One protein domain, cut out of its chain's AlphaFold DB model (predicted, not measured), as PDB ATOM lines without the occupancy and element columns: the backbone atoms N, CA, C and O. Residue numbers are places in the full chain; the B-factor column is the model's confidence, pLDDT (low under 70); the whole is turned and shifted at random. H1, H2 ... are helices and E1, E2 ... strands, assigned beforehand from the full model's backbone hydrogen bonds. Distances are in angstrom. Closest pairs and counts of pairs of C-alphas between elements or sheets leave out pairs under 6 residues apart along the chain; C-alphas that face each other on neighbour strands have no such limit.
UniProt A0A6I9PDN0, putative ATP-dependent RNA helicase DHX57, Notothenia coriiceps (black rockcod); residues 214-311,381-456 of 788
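This is residues 214 to 311 and 381 to 456 of the 788 residues of the protein "putative ATP-dependent RNA helicase DHX57" of Notothenia coriiceps (black rockcod) (UniProt A0A6I9PDN0). A twisted wall of four strands, E1 to E4, is covered on one face by the helical hairpin of H5 and H6, with H7 packed on the far side of H5. At the E4 edge of the sheet sits a small group of helices, H1, H2 and H3, while the long helix H4 stands by the other edge, E1. The printed part has 174 residues, with seven named helices and four named strands in the order H1 H2 H3 H4 E1 E2 E3 E4 H5 H6 H7; the sheet's order is E1 E2 E3 E4, with the neighbours antiparallel, and the class is mixed, helices and strands. The whole is compact, with a radius of gyration of the C-alphas of 15.6 A and spans of 44 by 37 by 26 A.

Find C-alpha 214 at (-28.053, 63.325, -8.573); there H1 begins, and it runs to residue 221. H2 follows as residues 226 to 234, then H3 as residues 240 to 256, 24.0 A long. Go on to C-alpha 271 at (-2.483, 39.493, -7.592), where H4 begins; it ends at residue 288, 25.9 A away. The strands come next: E1 is residues 293 to 297, 12.2 A, and E2 residues 301 to 305, 13.6 A. After the cut, read E3 at residues 383 to 388, 16.5 A, and E4 at residues 401 to 406, 17.0 A. H5, the longest helix, takes residues 413 to 433 and 31.6 A. H6 is residues 438 to 446, and H7 runs from residue 448 to C-alpha 454 at (-30.187, 45.290, -28.302).

Start at the sheet, which is twisted, with C-alphas up to 4.1 A off its best plane. E1 and E2 form a hairpin; look at N 294 and O 303, 2.9 A apart and within hydrogen-bond range. Between the inner strands E2 and E3, N 302 and O 387 are 2.8 A apart. In the hairpin of E3 and E4, N 386 and O 403 are 2.9 A apart. H5 is on the sheet over E4 at a height of 7.0 A; its closest C-alphas to E4 are Thr 420 and Ala 403, 5.1 A. H6 is on the same face, over E3, at a height of 9.8 A. H5 touches H6, opposite ways, at a tilt of 36 degrees, only just steep; C-alphas 423 and 441 are closest, 6.2 A. H7 touches H5 about perpendicular at 74 degrees, with C-alphas 454 and 419 closest, 5.6 A. H4 only grazes the sheet, with residues 282 to 287; C-alphas 286 and 293 of H4 and E1 are closest, 5.8 A. H3 only grazes it with residues 241 to 252, and H1 with residues 218 to 221. H2 is not on the sheet; it touches H1 at a steep tilt of 48 degrees, opposite ways, with C-alphas 229 and 216 closest, 5.8 A. H2, H3, H4, H6 and H7 have every O i to N i+4 pair within hydrogen-bond range; H1 has 3 of 4 and H5 15 of 17.

The two C-alphas farthest apart, those of Val 268 and Ser 410, are 46.2 A apart. Residues 312 to 380 are not printed, and C-alphas 311 and 381 are 9.5 A apart across that cut, in the link from E2 to E3. The links H3 to H4, residues 257 to 270, and E3 to E4, residues 389 to 400, are long. Mean pLDDT of the printed part is 85.6; look at residues 264 to 268 for the model's low confidence, under 70.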
ATOM      1  N   PHE A 214     -29.056  63.490  -7.523       81.00
ATOM      2  CA  PHE A 214     -28.053  63.325  -8.573       81.00
ATOM      3  C   PHE A 214     -27.598  61.863  -8.725       81.00
ATOM      4  O   PHE A 214     -27.495  61.383  -9.851       81.00
ATOM      5  N   ALA A 215     -27.382  61.131  -7.625       81.44
ATOM      6  CA  ALA A 215     -27.033  59.708  -7.678       81.44
ATOM      7  C   ALA A 215     -28.173  58.866  -8.277       81.44
ATOM      8  O   ALA A 215     -27.924  58.056  -9.171       81.44
ATOM      9  N   ILE A 216     -29.423  59.124  -7.873       83.44
ATOM     10  CA  ILE A 216     -30.618  58.490  -8.464       83.44
ATOM     11  C   ILE A 216     -30.708  58.828  -9.963       83.44
ATOM     12  O   ILE A 216     -30.867  57.936 -10.797       83.44
ATOM     13  N   GLY A 217     -30.521  60.101 -10.327       83.19
ATOM     14  CA  GLY A 217     -30.481  60.544 -11.723       83.19
ATOM     15  C   GLY A 217     -29.359  59.901 -12.548       83.19
ATOM     16  O   GLY A 217     -29.561  59.638 -13.734       83.19
ATOM     17  N   LYS A 218     -28.198  59.597 -11.943       86.00
ATOM     18  CA  LYS A 218     -27.113  58.856 -12.607       86.00
ATOM     19  C   LYS A 218     -27.460  57.370 -12.759       86.00
ATOM     20  O   LYS A 218     -27.235  56.842 -13.841       86.00
ATOM     21  N   LEU A 219     -28.063  56.712 -11.761       87.81
ATOM     22  CA  LEU A 219     -28.512  55.310 -11.876       87.81
ATOM     23  C   LEU A 219     -29.487  55.113 -13.052       87.81
ATOM     24  O   LEU A 219     -29.327  54.180 -13.839       87.81
ATOM     25  N   CYS A 220     -30.424  56.044 -13.255       87.25
ATOM     26  CA  CYS A 220     -31.337  55.992 -14.401       87.25
ATOM     27  C   CYS A 220     -30.634  56.105 -15.773       87.25
ATOM     28  O   CYS A 220     -31.183  55.620 -16.764       87.25
ATOM     29  N   ARG A 221     -29.409  56.660 -15.870       89.00
ATOM     30  CA  ARG A 221     -28.651  56.712 -17.143       89.00
ATOM     31  C   ARG A 221     -28.234  55.332 -17.652       89.00
ATOM     32  O   ARG A 221     -28.149  55.164 -18.867       89.00
ATOM     33  N   TYR A 222     -28.039  54.360 -16.757       88.12
ATOM     34  CA  TYR A 222     -27.752  52.959 -17.100       88.12
ATOM     35  C   TYR A 222     -29.028  52.139 -17.369       88.12
ATOM     36  O   TYR A 222     -28.950  50.985 -17.775       88.12
ATOM     37  N   GLY A 223     -30.215  52.729 -17.171       86.06
ATOM     38  CA  GLY A 223     -31.506  52.085 -17.427       86.06
ATOM     39  C   GLY A 223     -32.208  51.487 -16.206       86.06
ATOM     40  O   GLY A 223     -33.211  50.799 -16.380       86.06
ATOM     41  N   PHE A 224     -31.735  51.751 -14.983       89.12
ATOM     42  CA  PHE A 224     -32.448  51.353 -13.765       89.12
ATOM     43  C   PHE A 224     -33.700  52.206 -13.516       89.12
ATOM     44  O   PHE A 224     -33.677  53.430 -13.674       89.12
ATOM     45  N   ASP A 225     -34.767  51.553 -13.054       87.25
ATOM     46  CA  ASP A 225     -35.962  52.210 -12.530       87.25
ATOM     47  C   ASP A 225     -35.627  53.165 -11.364       87.25
ATOM     48  O   ASP A 225     -34.744  52.901 -10.539       87.25
ATOM     49  N   ARG A 226     -36.361  54.279 -11.282       83.94
ATOM     50  CA  ARG A 226     -36.093  55.369 -10.334       83.94
ATOM     51  C   ARG A 226     -36.418  54.997  -8.884       83.94
ATOM     52  O   ARG A 226     -35.733  55.464  -7.975       83.94
ATOM     53  N   GLU A 227     -37.449  54.187  -8.653       81.12
ATOM     54  CA  GLU A 227     -37.871  53.781  -7.306       81.12
ATOM     55  C   GLU A 227     -36.976  52.655  -6.787       81.12
ATOM     56  O   GLU A 227     -36.473  52.740  -5.665       81.12
ATOM     57  N   ARG A 228     -36.643  51.680  -7.644       83.75
ATOM     58  CA  ARG A 228     -35.609  50.673  -7.353       83.75
ATOM     59  C   ARG A 228     -34.244  51.316  -7.083       83.75
ATOM     60  O   ARG A 228     -33.553  50.909  -6.152       83.75
ATOM     61  N   GLY A 229     -33.863  52.326  -7.869       83.31
ATOM     62  CA  GLY A 229     -32.625  53.083  -7.673       83.31
ATOM     63  C   GLY A 229     -32.587  53.837  -6.340       83.31
ATOM     64  O   GLY A 229     -31.544  53.858  -5.692       83.31
ATOM     65  N   LYS A 230     -33.724  54.392  -5.890       84.12
ATOM     66  CA  LYS A 230     -33.870  55.001  -4.554       84.12
ATOM     67  C   LYS A 230     -33.679  53.955  -3.445       84.12
ATOM     68  O   LYS A 230     -32.811  54.138  -2.599       84.12
ATOM     69  N   GLN A 231     -34.400  52.834  -3.516       84.19
ATOM     70  CA  GLN A 231     -34.348  51.748  -2.521       84.19
ATOM     71  C   GLN A 231     -32.953  51.121  -2.376       84.19
ATOM     72  O   GLN A 231     -32.493  50.849  -1.268       84.19
ATOM     73  N   ALA A 232     -32.245  50.910  -3.488       83.12
ATOM     74  CA  ALA A 232     -30.895  50.352  -3.459       83.12
ATOM     75  C   ALA A 232     -29.857  51.330  -2.871       83.12
ATOM     76  O   ALA A 232     -28.883  50.889  -2.257       83.12
ATOM     77  N   LEU A 233     -30.083  52.640  -3.034       84.81
ATOM     78  CA  LEU A 233     -29.249  53.710  -2.485       84.81
ATOM     79  C   LEU A 233     -29.490  53.903  -0.976       84.81
ATOM     80  O   LEU A 233     -28.532  54.081  -0.224       84.81
ATOM     81  N   GLU A 234     -30.747  53.789  -0.531       84.06
ATOM     82  CA  GLU A 234     -31.144  53.715   0.887       84.06
ATOM     83  C   GLU A 234     -30.455  52.534   1.586       84.06
ATOM     84  O   GLU A 234     -29.733  52.722   2.563       84.06
ATOM     85  N   ALA A 235     -30.562  51.330   1.010       82.12
ATOM     86  CA  ALA A 235     -29.910  50.109   1.501       82.12
ATOM     87  C   ALA A 235     -28.367  50.087   1.345       82.12
ATOM     88  O   ALA A 235     -27.719  49.069   1.610       82.12
ATOM     89  N   SER A 236     -27.765  51.190   0.889       75.81
ATOM     90  CA  SER A 236     -26.317  51.348   0.690       75.81
ATOM     91  C   SER A 236     -25.762  52.643   1.295       75.81
ATOM     92  O   SER A 236     -24.669  53.062   0.925       75.81
ATOM     93  N   GLY A 237     -26.501  53.301   2.196       76.38
ATOM     94  CA  GLY A 237     -26.009  54.480   2.922       76.38
ATOM     95  C   GLY A 237     -25.745  55.719   2.054       76.38
ATOM     96  O   GLY A 237     -25.012  56.607   2.475       76.38
ATOM     97  N   GLY A 238     -26.314  55.797   0.846       76.00
ATOM     98  CA  GLY A 238     -26.134  56.939  -0.061       76.00
ATOM     99  C   GLY A 238     -24.978  56.826  -1.066       76.00
ATOM    100  O   GLY A 238     -24.850  57.693  -1.936       76.00
ATOM    101  N   GLU A 239     -24.159  55.772  -1.019       83.50
ATOM    102  CA  GLU A 239     -23.039  55.595  -1.950       83.50
ATOM    103  C   GLU A 239     -23.484  55.163  -3.358       83.50
ATOM    104  O   GLU A 239     -23.947  54.042  -3.570       83.50
ATOM    105  N   PHE A 240     -23.247  56.000  -4.375       86.50
ATOM    106  CA  PHE A 240     -23.543  55.638  -5.769       86.50
ATOM    107  C   PHE A 240     -22.769  54.395  -6.257       86.50
ATOM    108  O   PHE A 240     -23.343  53.544  -6.934       86.50
ATOM    109  N   GLY A 241     -21.469  54.298  -5.947       85.06
ATOM    110  CA  GLY A 241     -20.578  53.282  -6.527       85.06
ATOM    111  C   GLY A 241     -20.923  51.860  -6.089       85.06
ATOM    112  O   GLY A 241     -21.182  51.000  -6.929       85.06
ATOM    113  N   SER A 242     -21.001  51.637  -4.776       84.81
ATOM    114  CA  SER A 242     -21.381  50.343  -4.204       84.81
ATOM    115  C   SER A 242     -22.848  49.988  -4.498       84.81
ATOM    116  O   SER A 242     -23.151  48.815  -4.713       84.81
ATOM    117  N   THR A 243     -23.749  50.974  -4.620       88.06
ATOM    118  CA  THR A 243     -25.128  50.752  -5.102       88.06
ATOM    119  C   THR A 243     -25.159  50.220  -6.536       88.06
ATOM    120  O   THR A 243     -25.851  49.236  -6.807       88.06
ATOM    121  N   LEU A 244     -24.411  50.840  -7.460       89.69
ATOM    122  CA  LEU A 244     -24.350  50.408  -8.860       89.69
ATOM    123  C   LEU A 244     -23.779  48.987  -8.980       89.69
ATOM    124  O   LEU A 244     -24.343  48.164  -9.698       89.69
ATOM    125  N   GLU A 245     -22.704  48.683  -8.249       90.19
ATOM    126  CA  GLU A 245     -22.103  47.344  -8.239       90.19
ATOM    127  C   GLU A 245     -23.078  46.285  -7.715       90.19
ATOM    128  O   GLU A 245     -23.306  45.294  -8.405       90.19
ATOM    129  N   LYS A 246     -23.736  46.513  -6.566       88.44
ATOM    130  CA  LYS A 246     -24.764  45.594  -6.032       88.44
ATOM    131  C   LYS A 246     -25.877  45.321  -7.052       88.44
ATOM    132  O   LYS A 246     -26.259  44.168  -7.243       88.44
ATOM    133  N   LEU A 247     -26.384  46.361  -7.720       89.12
ATOM    134  CA  LEU A 247     -27.461  46.243  -8.709       89.12
ATOM    135  C   LEU A 247     -27.041  45.464  -9.966       89.12
ATOM    136  O   LEU A 247     -27.799  44.619 -10.445       89.12
ATOM    137  N   LEU A 248     -25.837  45.715 -10.491       90.12
ATOM    138  CA  LEU A 248     -25.306  44.989 -11.651       90.12
ATOM    139  C   LEU A 248     -24.996  43.530 -11.300       90.12
ATOM    140  O   LEU A 248     -25.399  42.627 -12.032       90.12
ATOM    141  N   LEU A 249     -24.376  43.277 -10.143       88.06
ATOM    142  CA  LEU A 249     -24.132  41.917  -9.662       88.06
ATOM    143  C   LEU A 249     -25.431  41.146  -9.403       88.06
ATOM    144  O   LEU A 249     -25.459  39.938  -9.644       88.06
ATOM    145  N   GLN A 250     -26.521  41.805  -8.989       87.50
ATOM    146  CA  GLN A 250     -27.832  41.157  -8.903       87.50
ATOM    147  C   GLN A 250     -28.337  40.719 -10.290       87.50
ATOM    148  O   GLN A 250     -28.728  39.565 -10.453       87.50
ATOM    149  N   ILE A 251     -28.276  41.592 -11.303       88.88
ATOM    150  CA  ILE A 251     -28.665  41.247 -12.685       88.88
ATOM    151  C   ILE A 251     -27.821  40.076 -13.212       88.88
ATOM    152  O   ILE A 251     -28.364  39.096 -13.728       88.88
ATOM    153  N   PHE A 252     -26.497  40.151 -13.061       89.25
ATOM    154  CA  PHE A 252     -25.582  39.141 -13.590       89.25
ATOM    155  C   PHE A 252     -25.711  37.797 -12.863       89.25
ATOM    156  O   PHE A 252     -25.750  36.754 -13.516       89.25
ATOM    157  N   SER A 253     -25.862  37.795 -11.535       85.75
ATOM    158  CA  SER A 253     -26.046  36.556 -10.764       85.75
ATOM    159  C   SER A 253     -27.415  35.899 -10.992       85.75
ATOM    160  O   SER A 253     -27.485  34.671 -11.018       85.75
ATOM    161  N   GLU A 254     -28.481  36.665 -11.253       84.12
ATOM    162  CA  GLU A 254     -29.781  36.108 -11.666       84.12
ATOM    163  C   GLU A 254     -29.769  35.509 -13.082       84.12
ATOM    164  O   GLU A 254     -30.550  34.598 -13.361       84.12
ATOM    165  N   ARG A 255     -28.919  36.012 -13.989       80.94
ATOM    166  CA  ARG A 255     -28.895  35.603 -15.408       80.94
ATOM    167  C   ARG A 255     -27.843  34.552 -15.752       80.94
ATOM    168  O   ARG A 255     -28.084  33.745 -16.645       80.94
ATOM    169  N   TYR A 256     -26.713  34.550 -15.048       83.06
ATOM    170  CA  TYR A 256     -25.571  33.662 -15.301       83.06
ATOM    171  C   TYR A 256     -25.201  32.790 -14.079       83.06
ATOM    172  O   TYR A 256     -24.330  31.928 -14.180       83.06
ATOM    173  N   GLY A 257     -25.891  32.960 -12.942       82.12
ATOM    174  CA  GLY A 257     -25.630  32.255 -11.681       82.12
ATOM    175  C   GLY A 257     -24.525  32.910 -10.841       82.12
ATOM    176  O   GLY A 257     -23.704  33.665 -11.350       82.12
ATOM    177  N   GLN A 258     -24.449  32.623  -9.537       75.44
ATOM    178  CA  GLN A 258     -23.420  33.244  -8.679       75.44
ATOM    179  C   GLN A 258     -21.981  32.853  -9.069       75.44
ATOM    180  O   GLN A 258     -21.097  33.706  -9.045       75.44
ATOM    181  N   LYS A 259     -21.754  31.619  -9.549       71.31
ATOM    182  CA  LYS A 259     -20.440  31.154 -10.048       71.31
ATOM    183  C   LYS A 259     -19.918  31.928 -11.275       71.31
ATOM    184  O   LYS A 259     -18.739  31.832 -11.586       71.31
ATOM    185  N   ALA A 260     -20.771  32.695 -11.959       72.50
ATOM    186  CA  ALA A 260     -20.374  33.611 -13.033       72.50
ATOM    187  C   ALA A 260     -19.763  34.928 -12.520       72.50
ATOM    188  O   ALA A 260     -19.001  35.572 -13.233       72.50
ATOM    189  N   VAL A 261     -20.123  35.336 -11.301       71.69
ATOM    190  CA  VAL A 261     -19.665  36.576 -10.653       71.69
ATOM    191  C   VAL A 261     -18.435  36.306  -9.783       71.69
ATOM    192  O   VAL A 261     -17.461  37.060  -9.822       71.69
ATOM    193  N   SER A 262     -18.467  35.208  -9.029       71.31
ATOM    194  CA  SER A 262     -17.376  34.733  -8.176       71.31
ATOM    195  C   SER A 262     -16.985  33.301  -8.576       71.31
ATOM    196  O   SER A 262     -17.618  32.352  -8.103       71.31
ATOM    197  N   PRO A 263     -15.988  33.126  -9.463       72.25
ATOM    198  CA  PRO A 263     -15.451  31.811  -9.798       72.25
ATOM    199  C   PRO A 263     -14.656  31.218  -8.626       72.25
ATOM    200  O   PRO A 263     -13.810  31.893  -8.037       72.25
ATOM    201  N   ASP A 264     -14.905  29.950  -8.305       63.84
ATOM    202  CA  ASP A 264     -14.146  29.223  -7.283       63.84
ATOM    203  C   ASP A 264     -12.717  28.918  -7.782       63.84
ATOM    204  O   ASP A 264     -12.535  28.522  -8.932       63.84
ATOM    205  N   GLY A 265     -11.703  29.044  -6.914       63.25
ATOM    206  CA  GLY A 265     -10.320  28.612  -7.194       63.25
ATOM    207  C   GLY A 265      -9.331  29.690  -7.670       63.25
ATOM    208  O   GLY A 265      -8.147  29.396  -7.815       63.25
ATOM    209  N   LEU A 266      -9.761  30.945  -7.842       66.12
ATOM    210  CA  LEU A 266      -8.904  32.063  -8.292       66.12
ATOM    211  C   LEU A 266      -7.852  32.552  -7.268       66.12
ATOM    212  O   LEU A 266      -7.113  33.498  -7.541       66.12
ATOM    213  N   GLU A 267      -7.761  31.932  -6.091       61.03
ATOM    214  CA  GLU A 267      -6.798  32.307  -5.043       61.03
ATOM    215  C   GLU A 267      -5.342  31.987  -5.418       61.03
ATOM    216  O   GLU A 267      -4.432  32.644  -4.920       61.03
ATOM    217  N   VAL A 268      -5.132  31.031  -6.332       63.69
ATOM    218  CA  VAL A 268      -3.805  30.589  -6.800       63.69
ATOM    219  C   VAL A 268      -3.127  31.625  -7.711       63.69
ATOM    220  O   VAL A 268      -1.905  31.618  -7.834       63.69
ATOM    221  N   VAL A 269      -3.890  32.526  -8.343       76.06
ATOM    222  CA  VAL A 269      -3.347  33.507  -9.299       76.06
ATOM    223  C   VAL A 269      -2.707  34.694  -8.555       76.06
ATOM    224  O   VAL A 269      -3.418  35.367  -7.783       76.06
ATOM    225  N   PRO A 270      -1.410  34.999  -8.791       80.94
ATOM    226  CA  PRO A 270      -0.731  36.144  -8.194       80.94
ATOM    227  C   PRO A 270      -1.460  37.451  -8.495       80.94
ATOM    228  O   PRO A 270      -1.769  37.776  -9.642       80.94
ATOM    229  N   ARG A 271      -1.735  38.236  -7.450       79.38
ATOM    230  CA  ARG A 271      -2.483  39.493  -7.592       79.38
ATOM    231  C   ARG A 271      -1.738  40.511  -8.458       79.38
ATOM    232  O   ARG A 271      -2.384  41.270  -9.175       79.38
ATOM    233  N   ASP A 272      -0.413  40.506  -8.395       81.88
ATOM    234  CA  ASP A 272       0.439  41.489  -9.066       81.88
ATOM    235  C   ASP A 272       0.548  41.211 -10.573       81.88
ATOM    236  O   ASP A 272       0.583  42.143 -11.370       81.88
ATOM    237  N   GLU A 273       0.456  39.941 -10.987       85.00
ATOM    238  CA  GLU A 273       0.352  39.545 -12.397       85.00
ATOM    239  C   GLU A 273      -0.965  40.050 -13.018       85.00
ATOM    240  O   GLU A 273      -0.957  40.686 -14.073       85.00
ATOM    241  N   CYS A 274      -2.092  39.877 -12.311       85.94
ATOM    242  CA  CYS A 274      -3.383  40.455 -12.708       85.94
ATOM    243  C   CYS A 274      -3.362  41.993 -12.781       85.94
ATOM    244  O   CYS A 274      -4.150  42.581 -13.523       85.94
ATOM    245  N   LEU A 275      -2.512  42.657 -11.991       86.12
ATOM    246  CA  LEU A 275      -2.340  44.111 -12.046       86.12
ATOM    247  C   LEU A 275      -1.444  44.530 -13.220       86.12
ATOM    248  O   LEU A 275      -1.793  45.497 -13.890       86.12
ATOM    249  N   SER A 276      -0.380  43.782 -13.537       86.31
ATOM    250  CA  SER A 276       0.454  44.031 -14.727       86.31
ATOM    251  C   SER A 276      -0.369  43.923 -16.010       86.31
ATOM    252  O   SER A 276      -0.508  44.909 -16.730       86.31
ATOM    253  N   GLN A 277      -1.049  42.790 -16.229       84.88
ATOM    254  CA  GLN A 277      -1.862  42.567 -17.436       84.88
ATOM    255  C   GLN A 277      -2.988  43.612 -17.581       84.88
ATOM    256  O   GLN A 277      -3.284  44.081 -18.681       84.88
ATOM    257  N   ARG A 278      -3.586  44.043 -16.460       90.44
ATOM    258  CA  ARG A 278      -4.570  45.140 -16.426       90.44
ATOM    259  C   ARG A 278      -3.944  46.489 -16.791       90.44
ATOM    260  O   ARG A 278      -4.551  47.255 -17.535       90.44
ATOM    261  N   GLN A 279      -2.749  46.786 -16.286       89.31
ATOM    262  CA  GLN A 279      -2.035  48.025 -16.587       89.31
ATOM    263  C   GLN A 279      -1.556  48.069 -18.047       89.31
ATOM    264  O   GLN A 279      -1.606  49.130 -18.672       89.31
ATOM    265  N   GLU A 280      -1.155  46.927 -18.604       88.25
ATOM    266  CA  GLU A 280      -0.779  46.749 -20.011       88.25
ATOM    267  C   GLU A 280      -1.976  46.978 -20.950       88.25
ATOM    268  O   GLU A 280      -1.862  47.766 -21.894       88.25
ATOM    269  N   GLU A 281      -3.155  46.402 -20.661       91.56
ATOM    270  CA  GLU A 281      -4.370  46.706 -21.437       91.56
ATOM    271  C   GLU A 281      -4.773  48.185 -21.291       91.56
ATOM    272  O   GLU A 281      -5.099  48.826 -22.291       91.56
ATOM    273  N   ALA A 282      -4.684  48.773 -20.092       88.88
ATOM    274  CA  ALA A 282      -4.961  50.201 -19.891       88.88
ATOM    275  C   ALA A 282      -4.053  51.097 -20.751       88.88
ATOM    276  O   ALA A 282      -4.524  52.062 -21.359       88.88
ATOM    277  N   LEU A 283      -2.760  50.767 -20.843       87.19
ATOM    278  CA  LEU A 283      -1.794  51.476 -21.686       87.19
ATOM    279  C   LEU A 283      -2.107  51.299 -23.180       87.19
ATOM    280  O   LEU A 283      -2.064  52.280 -23.928       87.19
ATOM    281  N   ALA A 284      -2.488  50.093 -23.612       85.38
ATOM    282  CA  ALA A 284      -2.914  49.830 -24.987       85.38
ATOM    283  C   ALA A 284      -4.193  50.610 -25.353       85.38
ATOM    284  O   ALA A 284      -4.239  51.286 -26.383       85.38
ATOM    285  N   LEU A 285      -5.207  50.610 -24.485       86.56
ATOM    286  CA  LEU A 285      -6.453  51.359 -24.683       86.56
ATOM    287  C   LEU A 285      -6.216  52.877 -24.681       86.56
ATOM    288  O   LEU A 285      -6.752  53.578 -25.542       86.56
ATOM    289  N   ALA A 286      -5.359  53.389 -23.794       86.50
ATOM    290  CA  ALA A 286      -4.952  54.796 -23.772       86.50
ATOM    291  C   ALA A 286      -4.097  55.209 -24.993       86.50
ATOM    292  O   ALA A 286      -4.028  56.399 -25.328       86.50
ATOM    293  N   ALA A 287      -3.460  54.253 -25.680       80.06
ATOM    294  CA  ALA A 287      -2.789  54.477 -26.959       80.06
ATOM    295  C   ALA A 287      -3.771  54.473 -28.148       80.06
ATOM    296  O   ALA A 287      -3.671  55.345 -29.011       80.06
ATOM    297  N   ILE A 288      -4.733  53.540 -28.172       76.88
ATOM    298  CA  ILE A 288      -5.716  53.366 -29.260       76.88
ATOM    299  C   ILE A 288      -6.808  54.446 -29.223       76.88
ATOM    300  O   ILE A 288      -7.057  55.129 -30.217       76.88
ATOM    301  N   TYR A 289      -7.470  54.609 -28.076       80.38
ATOM    302  CA  TYR A 289      -8.644  55.475 -27.912       80.38
ATOM    303  C   TYR A 289      -8.294  56.876 -27.403       80.38
ATOM    304  O   TYR A 289      -9.104  57.804 -27.526       80.38
ATOM    305  N   GLY A 290      -7.084  57.055 -26.864       86.31
ATOM    306  CA  GLY A 290      -6.610  58.333 -26.349       86.31
ATOM    307  C   GLY A 290      -7.553  58.888 -25.288       86.31
ATOM    308  O   GLY A 290      -7.924  58.198 -24.351       86.31
ATOM    309  N   GLU A 291      -7.988  60.131 -25.475       81.38
ATOM    310  CA  GLU A 291      -8.859  60.848 -24.533       81.38
ATOM    311  C   GLU A 291     -10.296  60.313 -24.454       81.38
ATOM    312  O   GLU A 291     -11.057  60.764 -23.602       81.38
ATOM    313  N   ARG A 292     -10.680  59.358 -25.318       86.56
ATOM    314  CA  ARG A 292     -11.942  58.628 -25.143       86.56
ATOM    315  C   ARG A 292     -11.848  57.580 -24.035       86.56
ATOM    316  O   ARG A 292     -12.887  57.242 -23.489       86.56
ATOM    317  N   PHE A 293     -10.655  57.083 -23.698       93.06
ATOM    318  CA  PHE A 293     -10.421  56.193 -22.556       93.06
ATOM    319  C   PHE A 293      -9.940  57.012 -21.351       93.06
ATOM    320  O   PHE A 293      -9.033  57.836 -21.470       93.06
ATOM    321  N   ASN A 294     -10.531  56.775 -20.181       89.38
ATOM    322  CA  ASN A 294     -10.148  57.435 -18.939       89.38
ATOM    323  C   ASN A 294     -10.277  56.485 -17.741       89.38
ATOM    324  O   ASN A 294     -11.363  55.968 -17.458       89.38
ATOM    325  N   GLU A 295      -9.186  56.309 -17.000       89.56
ATOM    326  CA  GLU A 295      -9.176  55.622 -15.711       89.56
ATOM    327  C   GLU A 295      -9.671  56.578 -14.617       89.56
ATOM    328  O   GLU A 295      -8.928  57.357 -14.027       89.56
ATOM    329  N   ARG A 296     -10.984  56.544 -14.377       85.69
ATOM    330  CA  ARG A 296     -11.681  57.440 -13.448       85.69
ATOM    331  C   ARG A 296     -11.298  57.201 -11.987       85.69
ATOM    332  O   ARG A 296     -11.361  58.139 -11.193       85.69
ATOM    333  N   ILE A 297     -10.966  55.961 -11.631       85.44
ATOM    334  CA  ILE A 297     -10.378  55.589 -10.340       85.44
ATOM    335  C   ILE A 297      -9.328  54.509 -10.616       85.44
ATOM    336  O   ILE A 297      -9.653  53.476 -11.208       85.44
ATOM    337  N   ALA A 298      -8.086  54.751 -10.188       82.56
ATOM    338  CA  ALA A 298      -6.941  53.883 -10.465       82.56
ATOM    339  C   ALA A 298      -7.212  52.410 -10.109       82.56
ATOM    340  O   ALA A 298      -7.758  52.102  -9.043       82.56
ATOM    341  N   ASN A 299      -6.841  51.505 -11.017       80.69
ATOM    342  CA  ASN A 299      -6.973  50.048 -10.939       80.69
ATOM    343  C   ASN A 299      -8.398  49.497 -10.703       80.69
ATOM    344  O   ASN A 299      -8.556  48.284 -10.509       80.69
ATOM    345  N   THR A 300      -9.433  50.349 -10.706       87.06
ATOM    346  CA  THR A 300     -10.771  50.009 -10.181       87.06
ATOM    347  C   THR A 300     -11.949  50.494 -11.023       87.06
ATOM    348  O   THR A 300     -12.942  49.770 -11.090       87.06
ATOM    349  N   VAL A 301     -11.888  51.657 -11.685       91.50
ATOM    350  CA  VAL A 301     -12.969  52.135 -12.572       91.50
ATOM    351  C   VAL A 301     -12.403  52.792 -13.826       91.50
ATOM    352  O   VAL A 301     -11.835  53.884 -13.770       91.50
ATOM    353  N   TRP A 302     -12.642  52.165 -14.974       94.44
ATOM    354  CA  TRP A 302     -12.389  52.716 -16.302       94.44
ATOM    355  C   TRP A 302     -13.688  53.218 -16.934       94.44
ATOM    356  O   TRP A 302     -14.780  52.708 -16.677       94.44
ATOM    357  N   THR A 303     -13.563  54.228 -17.783       93.75
ATOM    358  CA  THR A 303     -14.668  54.840 -18.528       93.75
ATOM    359  C   THR A 303     -14.231  55.092 -19.963       93.75
ATOM    360  O   THR A 303     -13.138  55.612 -20.181       93.75
ATOM    361  N   VAL A 304     -15.072  54.726 -20.932       93.56
ATOM    362  CA  VAL A 304     -14.796  54.908 -22.363       93.56
ATOM    363  C   VAL A 304     -15.951  55.624 -23.051       93.56
ATOM    364  O   VAL A 304     -17.074  55.125 -23.055       93.56
ATOM    365  N   THR A 305     -15.688  56.787 -23.646       93.12
ATOM    366  CA  THR A 305     -16.668  57.545 -24.438       93.12
ATOM    367  C   THR A 305     -16.793  56.960 -25.849       93.12
ATOM    368  O   THR A 305     -15.800  56.825 -26.566       93.12
ATOM    369  N   LEU A 306     -18.019  56.646 -26.266       89.75
ATOM    370  CA  LEU A 306     -18.333  55.954 -27.521       89.75
ATOM    371  C   LEU A 306     -18.911  56.928 -28.566       89.75
ATOM    372  O   LEU A 306     -19.835  57.686 -28.262       89.75
ATOM    373  N   ASP A 307     -18.423  56.891 -29.813       83.12
ATOM    374  CA  ASP A 307     -18.931  57.744 -30.908       83.12
ATOM    375  C   ASP A 307     -20.096  57.076 -31.662       83.12
ATOM    376  O   ASP A 307     -19.994  56.666 -32.821       83.12
ATOM    377  N   LEU A 308     -21.247  56.966 -30.993       83.19
ATOM    378  CA  LEU A 308     -22.453  56.335 -31.546       83.19
ATOM    379  C   LEU A 308     -23.263  57.294 -32.439       83.19
ATOM    380  O   LEU A 308     -24.489  57.409 -32.333       83.19
ATOM    381  N   SER A 309     -22.577  58.014 -33.332       75.88
ATOM    382  CA  SER A 309     -23.169  59.018 -34.231       75.88
ATOM    383  C   SER A 309     -24.377  58.494 -35.032       75.88
ATOM    384  O   SER A 309     -25.353  59.228 -35.225       75.88
ATOM    385  N   PHE A 310     -24.383  57.203 -35.387       78.00
ATOM    386  CA  PHE A 310     -25.468  56.497 -36.085       78.00
ATOM    387  C   PHE A 310     -26.810  56.422 -35.324       78.00
ATOM    388  O   PHE A 310     -27.836  56.071 -35.923       78.00
ATOM    389  N   LEU A 311     -26.828  56.716 -34.017       73.50
ATOM    390  CA  LEU A 311     -28.058  56.816 -33.219       73.50
ATOM    391  C   LEU A 311     -28.741  58.179 -33.409       73.50
ATOM    392  O   LEU A 311     -29.969  58.247 -33.479       73.50
ATOM    393  N   ASN A 381     -25.486  64.301 -27.046       79.69
ATOM    394  CA  ASN A 381     -25.752  63.030 -26.372       79.69
ATOM    395  C   ASN A 381     -24.417  62.321 -26.105       79.69
ATOM    396  O   ASN A 381     -23.605  62.158 -27.016       79.69
ATOM    397  N   GLU A 382     -24.209  61.913 -24.859       84.50
ATOM    398  CA  GLU A 382     -23.026  61.192 -24.394       84.50
ATOM    399  C   GLU A 382     -23.371  59.703 -24.290       84.50
ATOM    400  O   GLU A 382     -24.462  59.340 -23.832       84.50
ATOM    401  N   TYR A 383     -22.436  58.846 -24.694       91.56
ATOM    402  CA  TYR A 383     -22.516  57.394 -24.569       91.56
ATOM    403  C   TYR A 383     -21.218  56.918 -23.918       91.56
ATOM    404  O   TYR A 383     -20.131  57.252 -24.393       91.56
ATOM    405  N   GLU A 384     -21.322  56.177 -22.820       93.19
ATOM    406  CA  GLU A 384     -20.182  55.741 -22.014       93.19
ATOM    407  C   GLU A 384     -20.274  54.239 -21.723       93.19
ATOM    408  O   GLU A 384     -21.315  53.745 -21.284       93.19
ATOM    409  N   LEU A 385     -19.163  53.529 -21.904       95.06
ATOM    410  CA  LEU A 385     -18.932  52.210 -21.323       95.06
ATOM    411  C   LEU A 385     -18.146  52.392 -20.017       95.06
ATOM    412  O   LEU A 385     -17.008  52.856 -20.039       95.06
ATOM    413  N   GLU A 386     -18.747  52.048 -18.879       95.12
ATOM    414  CA  GLU A 386     -18.071  52.008 -17.575       95.12
ATOM    415  C   GLU A 386     -17.669  50.554 -17.269       95.12
ATOM    416  O   GLU A 386     -18.505  49.650 -17.325       95.12
ATOM    417  N   VAL A 387     -16.391  50.330 -16.957       94.94
ATOM    418  CA  VAL A 387     -15.825  49.023 -16.588       94.94
ATOM    419  C   VAL A 387     -15.271  49.139 -15.172       94.94
ATOM    420  O   VAL A 387     -14.493  50.044 -14.877       94.94
ATOM    421  N   ARG A 388     -15.699  48.254 -14.272       93.44
ATOM    422  CA  ARG A 388     -15.384  48.298 -12.841       93.44
ATOM    423  C   ARG A 388     -14.753  46.984 -12.395       93.44
ATOM    424  O   ARG A 388     -15.272  45.903 -12.684       93.44
ATOM    425  N   PHE A 389     -13.672  47.089 -11.633       92.31
ATOM    426  CA  PHE A 389     -12.965  45.974 -11.013       92.31
ATOM    427  C   PHE A 389     -13.136  46.078  -9.488       92.31
ATOM    428  O   PHE A 389     -12.440  46.873  -8.850       92.31
ATOM    429  N   PRO A 390     -14.064  45.312  -8.878       87.31
ATOM    430  CA  PRO A 390     -14.245  45.298  -7.427       87.31
ATOM    431  C   PRO A 390     -12.956  44.962  -6.665       87.31
ATOM    432  O   PRO A 390     -12.059  44.297  -7.193       87.31
ATOM    433  N   LYS A 391     -12.873  45.374  -5.393       80.81
ATOM    434  CA  LYS A 391     -11.718  45.092  -4.520       80.81
ATOM    435  C   LYS A 391     -11.415  43.581  -4.504       80.81
ATOM    436  O   LYS A 391     -12.206  42.796  -3.994       80.81
ATOM    437  N   GLY A 392     -10.264  43.191  -5.058       80.75
ATOM    438  CA  GLY A 392      -9.797  41.796  -5.138       80.75
ATOM    439  C   GLY A 392     -10.064  41.059  -6.462       80.75
ATOM    440  O   GLY A 392      -9.559  39.945  -6.621       80.75
ATOM    441  N   ASN A 393     -10.792  41.664  -7.412       87.62
ATOM    442  CA  ASN A 393     -11.107  41.068  -8.716       87.62
ATOM    443  C   ASN A 393      -9.837  40.682  -9.512       87.62
ATOM    444  O   ASN A 393      -8.912  41.493  -9.635       87.62
ATOM    445  N   ARG A 394      -9.825  39.460 -10.064       87.75
ATOM    446  CA  ARG A 394      -8.681  38.816 -10.747       87.75
ATOM    447  C   ARG A 394      -8.725  38.894 -12.283       87.75
ATOM    448  O   ARG A 394      -8.353  37.946 -12.960       87.75
ATOM    449  N   TYR A 395      -9.187  40.004 -12.854       90.50
ATOM    450  CA  TYR A 395      -9.081  40.253 -14.299       90.50
ATOM    451  C   TYR A 395      -7.638  40.059 -14.830       90.50
ATOM    452  O   TYR A 395      -6.728  40.545 -14.150       90.50
ATOM    453  N   PRO A 396      -7.413  39.409 -15.998       88.06
ATOM    454  CA  PRO A 396      -8.413  38.913 -16.965       88.06
ATOM    455  C   PRO A 396      -9.107  37.590 -16.597       88.06
ATOM    456  O   PRO A 396     -10.219  37.348 -17.056       88.06
ATOM    457  N   PHE A 397      -8.534  36.784 -15.698       87.38
ATOM    458  CA  PHE A 397      -9.072  35.494 -15.217       87.38
ATOM    459  C   PHE A 397     -10.445  35.582 -14.507       87.38
ATOM    460  O   PHE A 397     -11.061  34.571 -14.174       87.38
ATOM    461  N   GLN A 398     -10.942  36.794 -14.248       89.38
ATOM    462  CA  GLN A 398     -12.285  37.064 -13.744       89.38
ATOM    463  C   GLN A 398     -12.911  38.221 -14.522       89.38
ATOM    464  O   GLN A 398     -12.325  39.300 -14.611       89.38
ATOM    465  N   ALA A 399     -14.139  38.029 -15.011       90.44
ATOM    466  CA  ALA A 399     -14.878  39.064 -15.726       90.44
ATOM    467  C   ALA A 399     -15.024  40.353 -14.881       90.44
ATOM    468  O   ALA A 399     -15.342  40.270 -13.686       90.44
ATOM    469  N   PRO A 400     -14.815  41.547 -15.463       93.19
ATOM    470  CA  PRO A 400     -15.115  42.809 -14.804       93.19
ATOM    471  C   PRO A 400     -16.627  43.074 -14.794       93.19
ATOM    472  O   PRO A 400     -17.389  42.536 -15.602       93.19
ATOM    473  N   ILE A 401     -17.070  43.960 -13.905       93.62
ATOM    474  CA  ILE A 401     -18.425  44.515 -13.963       93.62
ATOM    475  C   ILE A 401     -18.447  45.544 -15.095       93.62
ATOM    476  O   ILE A 401     -17.638  46.466 -15.104       93.62
ATOM    477  N   VAL A 402     -19.381  45.418 -16.031       94.62
ATOM    478  CA  VAL A 402     -19.518  46.333 -17.177       94.62
ATOM    479  C   VAL A 402     -20.883  47.011 -17.149       94.62
ATOM    480  O   VAL A 402     -21.848  46.424 -16.660       94.62
ATOM    481  N   ALA A 403     -20.976  48.246 -17.642       94.25
ATOM    482  CA  ALA A 403     -22.223  49.006 -17.663       94.25
ATOM    483  C   ALA A 403     -22.267  50.019 -18.816       94.25
ATOM    484  O   ALA A 403     -21.364  50.842 -18.962       94.25
ATOM    485  N   PHE A 404     -23.346  50.002 -19.604       93.88
ATOM    486  CA  PHE A 404     -23.599  51.001 -20.646       93.88
ATOM    487  C   PHE A 404     -24.425  52.174 -20.088       93.88
ATOM    488  O   PHE A 404     -25.496  51.979 -19.511       93.88
ATOM    489  N   SER A 405     -23.929  53.397 -20.270       92.62
ATOM    490  CA  SER A 405     -24.479  54.659 -19.757       92.62
ATOM    491  C   SER A 405     -24.752  55.627 -20.907       92.62
ATOM    492  O   SER A 405     -23.992  55.694 -21.872       92.62
ATOM    493  N   THR A 406     -25.830  56.414 -20.819       90.12
ATOM    494  CA  THR A 406     -26.074  57.497 -21.784       90.12
ATOM    495  C   THR A 406     -26.947  58.628 -21.244       90.12
ATOM    496  O   THR A 406     -27.867  58.411 -20.445       90.12
ATOM    497  N   THR A 407     -26.674  59.852 -21.709       86.19
ATOM    498  CA  THR A 407     -27.529  61.033 -21.493       86.19
ATOM    499  C   THR A 407     -28.663  61.170 -22.507       86.19
ATOM    500  O   THR A 407     -29.566  61.976 -22.280       86.19
ATOM    501  N   ASP A 408     -28.681  60.370 -23.579       83.69
ATOM    502  CA  ASP A 408     -29.782  60.357 -24.543       83.69
ATOM    503  C   ASP A 408     -31.078  59.883 -23.867       83.69
ATOM    504  O   ASP A 408     -31.143  58.783 -23.320       83.69
ATOM    505  N   VAL A 409     -32.131  60.703 -23.899       77.81
ATOM    506  CA  VAL A 409     -33.447  60.375 -23.317       77.81
ATOM    507  C   VAL A 409     -34.304  59.531 -24.276       77.81
ATOM    508  O   VAL A 409     -35.263  58.896 -23.846       77.81
ATOM    509  N   SER A 410     -33.957  59.470 -25.567       78.62
ATOM    510  CA  SER A 410     -34.694  58.695 -26.577       78.62
ATOM    511  C   SER A 410     -34.451  57.182 -26.501       78.62
ATOM    512  O   SER A 410     -35.276  56.405 -26.985       78.62
ATOM    513  N   LEU A 411     -33.357  56.748 -25.863       82.62
ATOM    514  CA  LEU A 411     -33.012  55.333 -25.716       82.62
ATOM    515  C   LEU A 411     -33.719  54.701 -24.511       82.62
ATOM    516  O   LEU A 411     -33.499  55.098 -23.363       82.62
ATOM    517  N   GLY A 412     -34.542  53.683 -24.768       83.00
ATOM    518  CA  GLY A 412     -35.324  52.993 -23.741       83.00
ATOM    519  C   GLY A 412     -34.456  52.369 -22.645       83.00
ATOM    520  O   GLY A 412     -33.451  51.720 -22.927       83.00
ATOM    521  N   ALA A 413     -34.860  52.544 -21.384       84.50
ATOM    522  CA  ALA A 413     -34.131  52.058 -20.210       84.50
ATOM    523  C   ALA A 413     -33.861  50.536 -20.250       84.50
ATOM    524  O   ALA A 413     -32.752  50.097 -19.953       84.50
ATOM    525  N   ALA A 414     -34.833  49.747 -20.722       85.00
ATOM    526  CA  ALA A 414     -34.694  48.303 -20.914       85.00
ATOM    527  C   ALA A 414     -33.573  47.917 -21.901       85.00
ATOM    528  O   ALA A 414     -32.813  46.989 -21.631       85.00
ATOM    529  N   GLY A 415     -33.424  48.655 -23.007       84.81
ATOM    530  CA  GLY A 415     -32.379  48.417 -24.004       84.81
ATOM    531  C   GLY A 415     -30.966  48.651 -23.461       84.81
ATOM    532  O   GLY A 415     -30.060  47.878 -23.756       84.81
ATOM    533  N   ARG A 416     -30.774  49.659 -22.597       90.38
ATOM    534  CA  ARG A 416     -29.472  49.954 -21.954       90.38
ATOM    535  C   ARG A 416     -29.000  48.800 -21.065       90.38
ATOM    536  O   ARG A 416     -27.828  48.417 -21.102       90.38
ATOM    537  N   LEU A 417     -29.931  48.207 -20.316       89.44
ATOM    538  CA  LEU A 417     -29.665  47.019 -19.509       89.44
ATOM    539  C   LEU A 417     -29.455  45.775 -20.388       89.44
ATOM    540  O   LEU A 417     -28.552  44.997 -20.105       89.44
ATOM    541  N   SER A 418     -30.184  45.625 -21.501       88.81
ATOM    542  CA  SER A 418     -29.956  44.527 -22.459       88.81
ATOM    543  C   SER A 418     -28.580  44.594 -23.140       88.81
ATOM    544  O   SER A 418     -27.946  43.557 -23.333       88.81
ATOM    545  N   VAL A 419     -28.089  45.795 -23.476       90.44
ATOM    546  CA  VAL A 419     -26.703  46.009 -23.941       90.44
ATOM    547  C   VAL A 419     -25.718  45.616 -22.836       90.44
ATOM    548  O   VAL A 419     -24.812  44.822 -23.072       90.44
ATOM    549  N   THR A 420     -25.940  46.100 -21.611       93.31
ATOM    550  CA  THR A 420     -25.094  45.804 -20.441       93.31
ATOM    551  C   THR A 420     -24.977  44.298 -20.155       93.31
ATOM    552  O   THR A 420     -23.879  43.798 -19.918       93.31
ATOM    553  N   GLU A 421     -26.077  43.545 -20.245       90.88
ATOM    554  CA  GLU A 421     -26.077  42.082 -20.093       90.88
ATOM    555  C   GLU A 421     -25.291  41.364 -21.200       90.88
ATOM    556  O   GLU A 421     -24.532  40.441 -20.904       90.88
ATOM    557  N   LYS A 422     -25.436  41.777 -22.469       91.25
ATOM    558  CA  LYS A 422     -24.688  41.171 -23.585       91.25
ATOM    559  C   LYS A 422     -23.187  41.464 -23.482       91.25
ATOM    560  O   LYS A 422     -22.390  40.569 -23.754       91.25
ATOM    561  N   LEU A 423     -22.796  42.655 -23.032       92.81
ATOM    562  CA  LEU A 423     -21.391  42.978 -22.763       92.81
ATOM    563  C   LEU A 423     -20.820  42.112 -21.626       92.81
ATOM    564  O   LEU A 423     -19.720  41.582 -21.761       92.81
ATOM    565  N   PHE A 424     -21.576  41.885 -20.543       93.38
ATOM    566  CA  PHE A 424     -21.128  40.991 -19.466       93.38
ATOM    567  C   PHE A 424     -21.029  39.525 -19.920       93.38
ATOM    568  O   PHE A 424     -20.123  38.807 -19.502       93.38
ATOM    569  N   ALA A 425     -21.913  39.077 -20.819       90.75
ATOM    570  CA  ALA A 425     -21.827  37.740 -21.408       90.75
ATOM    571  C   ALA A 425     -20.519  37.523 -22.193       90.75
ATOM    572  O   ALA A 425     -19.947  36.435 -22.114       90.75
ATOM    573  N   GLU A 426     -20.035  38.544 -22.910       92.44
ATOM    574  CA  GLU A 426     -18.750  38.486 -23.619       92.44
ATOM    575  C   GLU A 426     -17.561  38.539 -22.653       92.44
ATOM    576  O   GLU A 426     -16.633  37.741 -22.757       92.44
ATOM    577  N   ALA A 427     -17.632  39.417 -21.649       92.38
ATOM    578  CA  ALA A 427     -16.637  39.509 -20.583       92.38
ATOM    579  C   ALA A 427     -16.446  38.169 -19.840       92.38
ATOM    580  O   ALA A 427     -15.329  37.794 -19.492       92.38
ATOM    581  N   LEU A 428     -17.530  37.411 -19.658       90.75
ATOM    582  CA  LEU A 428     -17.528  36.062 -19.085       90.75
ATOM    583  C   LEU A 428     -17.057  34.965 -20.060       90.75
ATOM    584  O   LEU A 428     -16.694  33.874 -19.614       90.75
ATOM    585  N   ALA A 429     -17.069  35.213 -21.371       89.19
ATOM    586  CA  ALA A 429     -16.446  34.322 -22.346       89.19
ATOM    587  C   ALA A 429     -14.919  34.497 -22.332       89.19
ATOM    588  O   ALA A 429     -14.210  33.517 -22.116       89.19
ATOM    589  N   ALA A 430     -14.430  35.737 -22.440       88.31
ATOM    590  CA  ALA A 430     -12.999  36.055 -22.415       88.31
ATOM    591  C   ALA A 430     -12.316  35.671 -21.087       88.31
ATOM    592  O   ALA A 430     -11.212  35.131 -21.080       88.31
ATOM    593  N   ALA A 431     -13.013  35.811 -19.954       88.19
ATOM    594  CA  ALA A 431     -12.511  35.347 -18.656       88.19
ATOM    595  C   ALA A 431     -12.332  33.814 -18.547       88.19
ATOM    596  O   ALA A 431     -11.797  33.340 -17.549       88.19
ATOM    597  N   LYS A 432     -12.774  33.022 -19.540       87.31
ATOM    598  CA  LYS A 432     -12.520  31.568 -19.624       87.31
ATOM    599  C   LYS A 432     -11.368  31.207 -20.561       87.31
ATOM    600  O   LYS A 432     -10.832  30.110 -20.439       87.31
ATOM    601  N   SER A 433     -11.011  32.092 -21.489       85.56
ATOM    602  CA  SER A 433      -9.776  32.015 -22.280       85.56
ATOM    603  C   SER A 433      -8.607  32.764 -21.621       85.56
ATOM    604  O   SER A 433      -7.475  32.626 -22.072       85.56
ATOM    605  N   ASN A 434      -8.867  33.476 -20.515       87.25
ATOM    606  CA  ASN A 434      -7.942  34.361 -19.795       87.25
ATOM    607  C   ASN A 434      -7.504  35.585 -20.623       87.25
ATOM    608  O   ASN A 434      -6.404  36.104 -20.444       87.25
ATOM    609  N   GLU A 435      -8.360  36.050 -21.535       86.69
ATOM    610  CA  GLU A 435      -8.036  37.111 -22.493       86.69
ATOM    611  C   GLU A 435      -8.514  38.503 -22.025       86.69
ATOM    612  O   GLU A 435      -9.604  38.623 -21.452       86.69
ATOM    613  N   PRO A 436      -7.750  39.580 -22.302       90.12
ATOM    614  CA  PRO A 436      -8.229  40.952 -22.143       90.12
ATOM    615  C   PRO A 436      -9.378  41.238 -23.124       90.12
ATOM    616  O   PRO A 436      -9.324  40.869 -24.298       90.12
ATOM    617  N   VAL A 437     -10.438  41.892 -22.643       92.62
ATOM    618  CA  VAL A 437     -11.733  41.970 -23.345       92.62
ATOM    619  C   VAL A 437     -12.223  43.391 -23.613       92.62
ATOM    620  O   VAL A 437     -13.139  43.573 -24.418       92.62
ATOM    621  N   VAL A 438     -11.665  44.427 -22.979       92.00
ATOM    622  CA  VAL A 438     -12.272  45.770 -23.008       92.00
ATOM    623  C   VAL A 438     -12.226  46.374 -24.416       92.00
ATOM    624  O   VAL A 438     -13.207  46.990 -24.834       92.00
ATOM    625  N   TYR A 439     -11.177  46.104 -25.201       90.19
ATOM    626  CA  TYR A 439     -11.144  46.440 -26.636       90.19
ATOM    627  C   TYR A 439     -12.315  45.811 -27.422       90.19
ATOM    628  O   TYR A 439     -12.987  46.480 -28.216       90.19
ATOM    629  N   THR A 440     -12.604  44.532 -27.170       90.25
ATOM    630  CA  THR A 440     -13.703  43.791 -27.809       90.25
ATOM    631  C   THR A 440     -15.062  44.366 -27.411       90.25
ATOM    632  O   THR A 440     -15.912  44.569 -28.275       90.25
ATOM    633  N   LEU A 441     -15.251  44.724 -26.135       92.12
ATOM    634  CA  LEU A 441     -16.480  45.367 -25.651       92.12
ATOM    635  C   LEU A 441     -16.731  46.729 -26.314       92.12
ATOM    636  O   LEU A 441     -17.866  47.018 -26.689       92.12
ATOM    637  N   ILE A 442     -15.690  47.548 -26.503       90.94
ATOM    638  CA  ILE A 442     -15.806  48.825 -27.226       90.94
ATOM    639  C   ILE A 442     -16.182  48.567 -28.690       90.94
ATOM    640  O   ILE A 442     -17.115  49.184 -29.200       90.94
ATOM    641  N   THR A 443     -15.526  47.602 -29.340       88.44
ATOM    642  CA  THR A 443     -15.801  47.224 -30.738       88.44
ATOM    643  C   THR A 443     -17.248  46.741 -30.923       88.44
ATOM    644  O   THR A 443     -17.919  47.151 -31.868       88.44
ATOM    645  N   MET A 444     -17.777  45.943 -29.988       87.88
ATOM    646  CA  MET A 444     -19.189  45.530 -29.966       87.88
ATOM    647  C   MET A 444     -20.162  46.695 -29.746       87.88
ATOM    648  O   MET A 444     -21.309  46.625 -30.188       87.88
ATOM    649  N   CYS A 445     -19.735  47.759 -29.062       87.94
ATOM    650  CA  CYS A 445     -20.527  48.976 -28.912       87.94
ATOM    651  C   CYS A 445     -20.479  49.892 -30.143       87.94
ATOM    652  O   CYS A 445     -21.403  50.680 -30.331       87.94
ATOM    653  N   GLU A 446     -19.440  49.811 -30.974       85.94
ATOM    654  CA  GLU A 446     -19.323  50.593 -32.213       85.94
ATOM    655  C   GLU A 446     -20.030  49.911 -33.419       85.94
ATOM    656  O   GLU A 446     -20.264  50.566 -34.436       85.94
ATOM    657  N   ASP A 447     -20.475  48.647 -33.298       86.44
ATOM    658  CA  ASP A 447     -21.335  47.966 -34.287       86.44
ATOM    659  C   ASP A 447     -22.778  48.512 -34.288       86.44
ATOM    660  O   ASP A 447     -23.606  48.203 -33.423       86.44
ATOM    661  N   GLU A 448     -23.099  49.285 -35.332       84.31
ATOM    662  CA  GLU A 448     -24.428  49.844 -35.601       84.31
ATOM    663  C   GLU A 448     -25.554  48.794 -35.584       84.31
ATOM    664  O   GLU A 448     -26.677  49.115 -35.181       84.31
ATOM    665  N   SER A 449     -25.290  47.565 -36.032       83.19
ATOM    666  CA  SER A 449     -26.309  46.523 -36.185       83.19
ATOM    667  C   SER A 449     -26.663  45.867 -34.847       83.19
ATOM    668  O   SER A 449     -27.827  45.922 -34.436       83.19
ATOM    669  N   ALA A 450     -25.665  45.353 -34.120       83.06
ATOM    670  CA  ALA A 450     -25.850  44.720 -32.815       83.06
ATOM    671  C   ALA A 450     -26.438  45.687 -31.771       83.06
ATOM    672  O   ALA A 450     -27.392  45.344 -31.067       83.06
ATOM    673  N   ILE A 451     -25.937  46.929 -31.706       87.31
ATOM    674  CA  ILE A 451     -26.462  47.954 -30.789       87.31
ATOM    675  C   ILE A 451     -27.927  48.289 -31.100       87.31
ATOM    676  O   ILE A 451     -28.725  48.434 -30.172       87.31
ATOM    677  N   LYS A 452     -28.325  48.390 -32.378       83.81
ATOM    678  CA  LYS A 452     -29.717  48.719 -32.740       83.81
ATOM    679  C   LYS A 452     -30.702  47.596 -32.418       83.81
ATOM    680  O   LYS A 452     -31.836  47.906 -32.058       83.81
ATOM    681  N   GLU A 453     -30.286  46.333 -32.493       86.00
ATOM    682  CA  GLU A 453     -31.111  45.202 -32.054       86.00
ATOM    683  C   GLU A 453     -31.270  45.185 -30.522       86.00
ATOM    684  O   GLU A 453     -32.394  45.159 -30.016       86.00
ATOM    685  N   LEU A 454     -30.169  45.306 -29.773       84.31
ATOM    686  CA  LEU A 454     -30.187  45.290 -28.302       84.31
ATOM    687  C   LEU A 454     -30.952  46.486 -27.701       84.31
ATOM    688  O   LEU A 454     -31.672  46.331 -26.713       84.31
ATOM    689  N   LEU A 455     -30.858  47.672 -28.312       85.88
ATOM    690  CA  LEU A 455     -31.606  48.861 -27.884       85.88
ATOM    691  C   LEU A 455     -33.109  48.809 -28.229       85.88
ATOM    692  O   LEU A 455     -33.869  49.625 -27.702       85.88
ATOM    693  N   ALA A 456     -33.562  47.868 -29.066       83.62
ATOM    694  CA  ALA A 456     -34.982  47.702 -29.397       83.62
ATOM    695  C   ALA A 456     -35.792  46.972 -28.302       83.62
ATOM    696  O   ALA A 456     -37.025  46.936 -28.370       83.62
TER     697      ALA A 456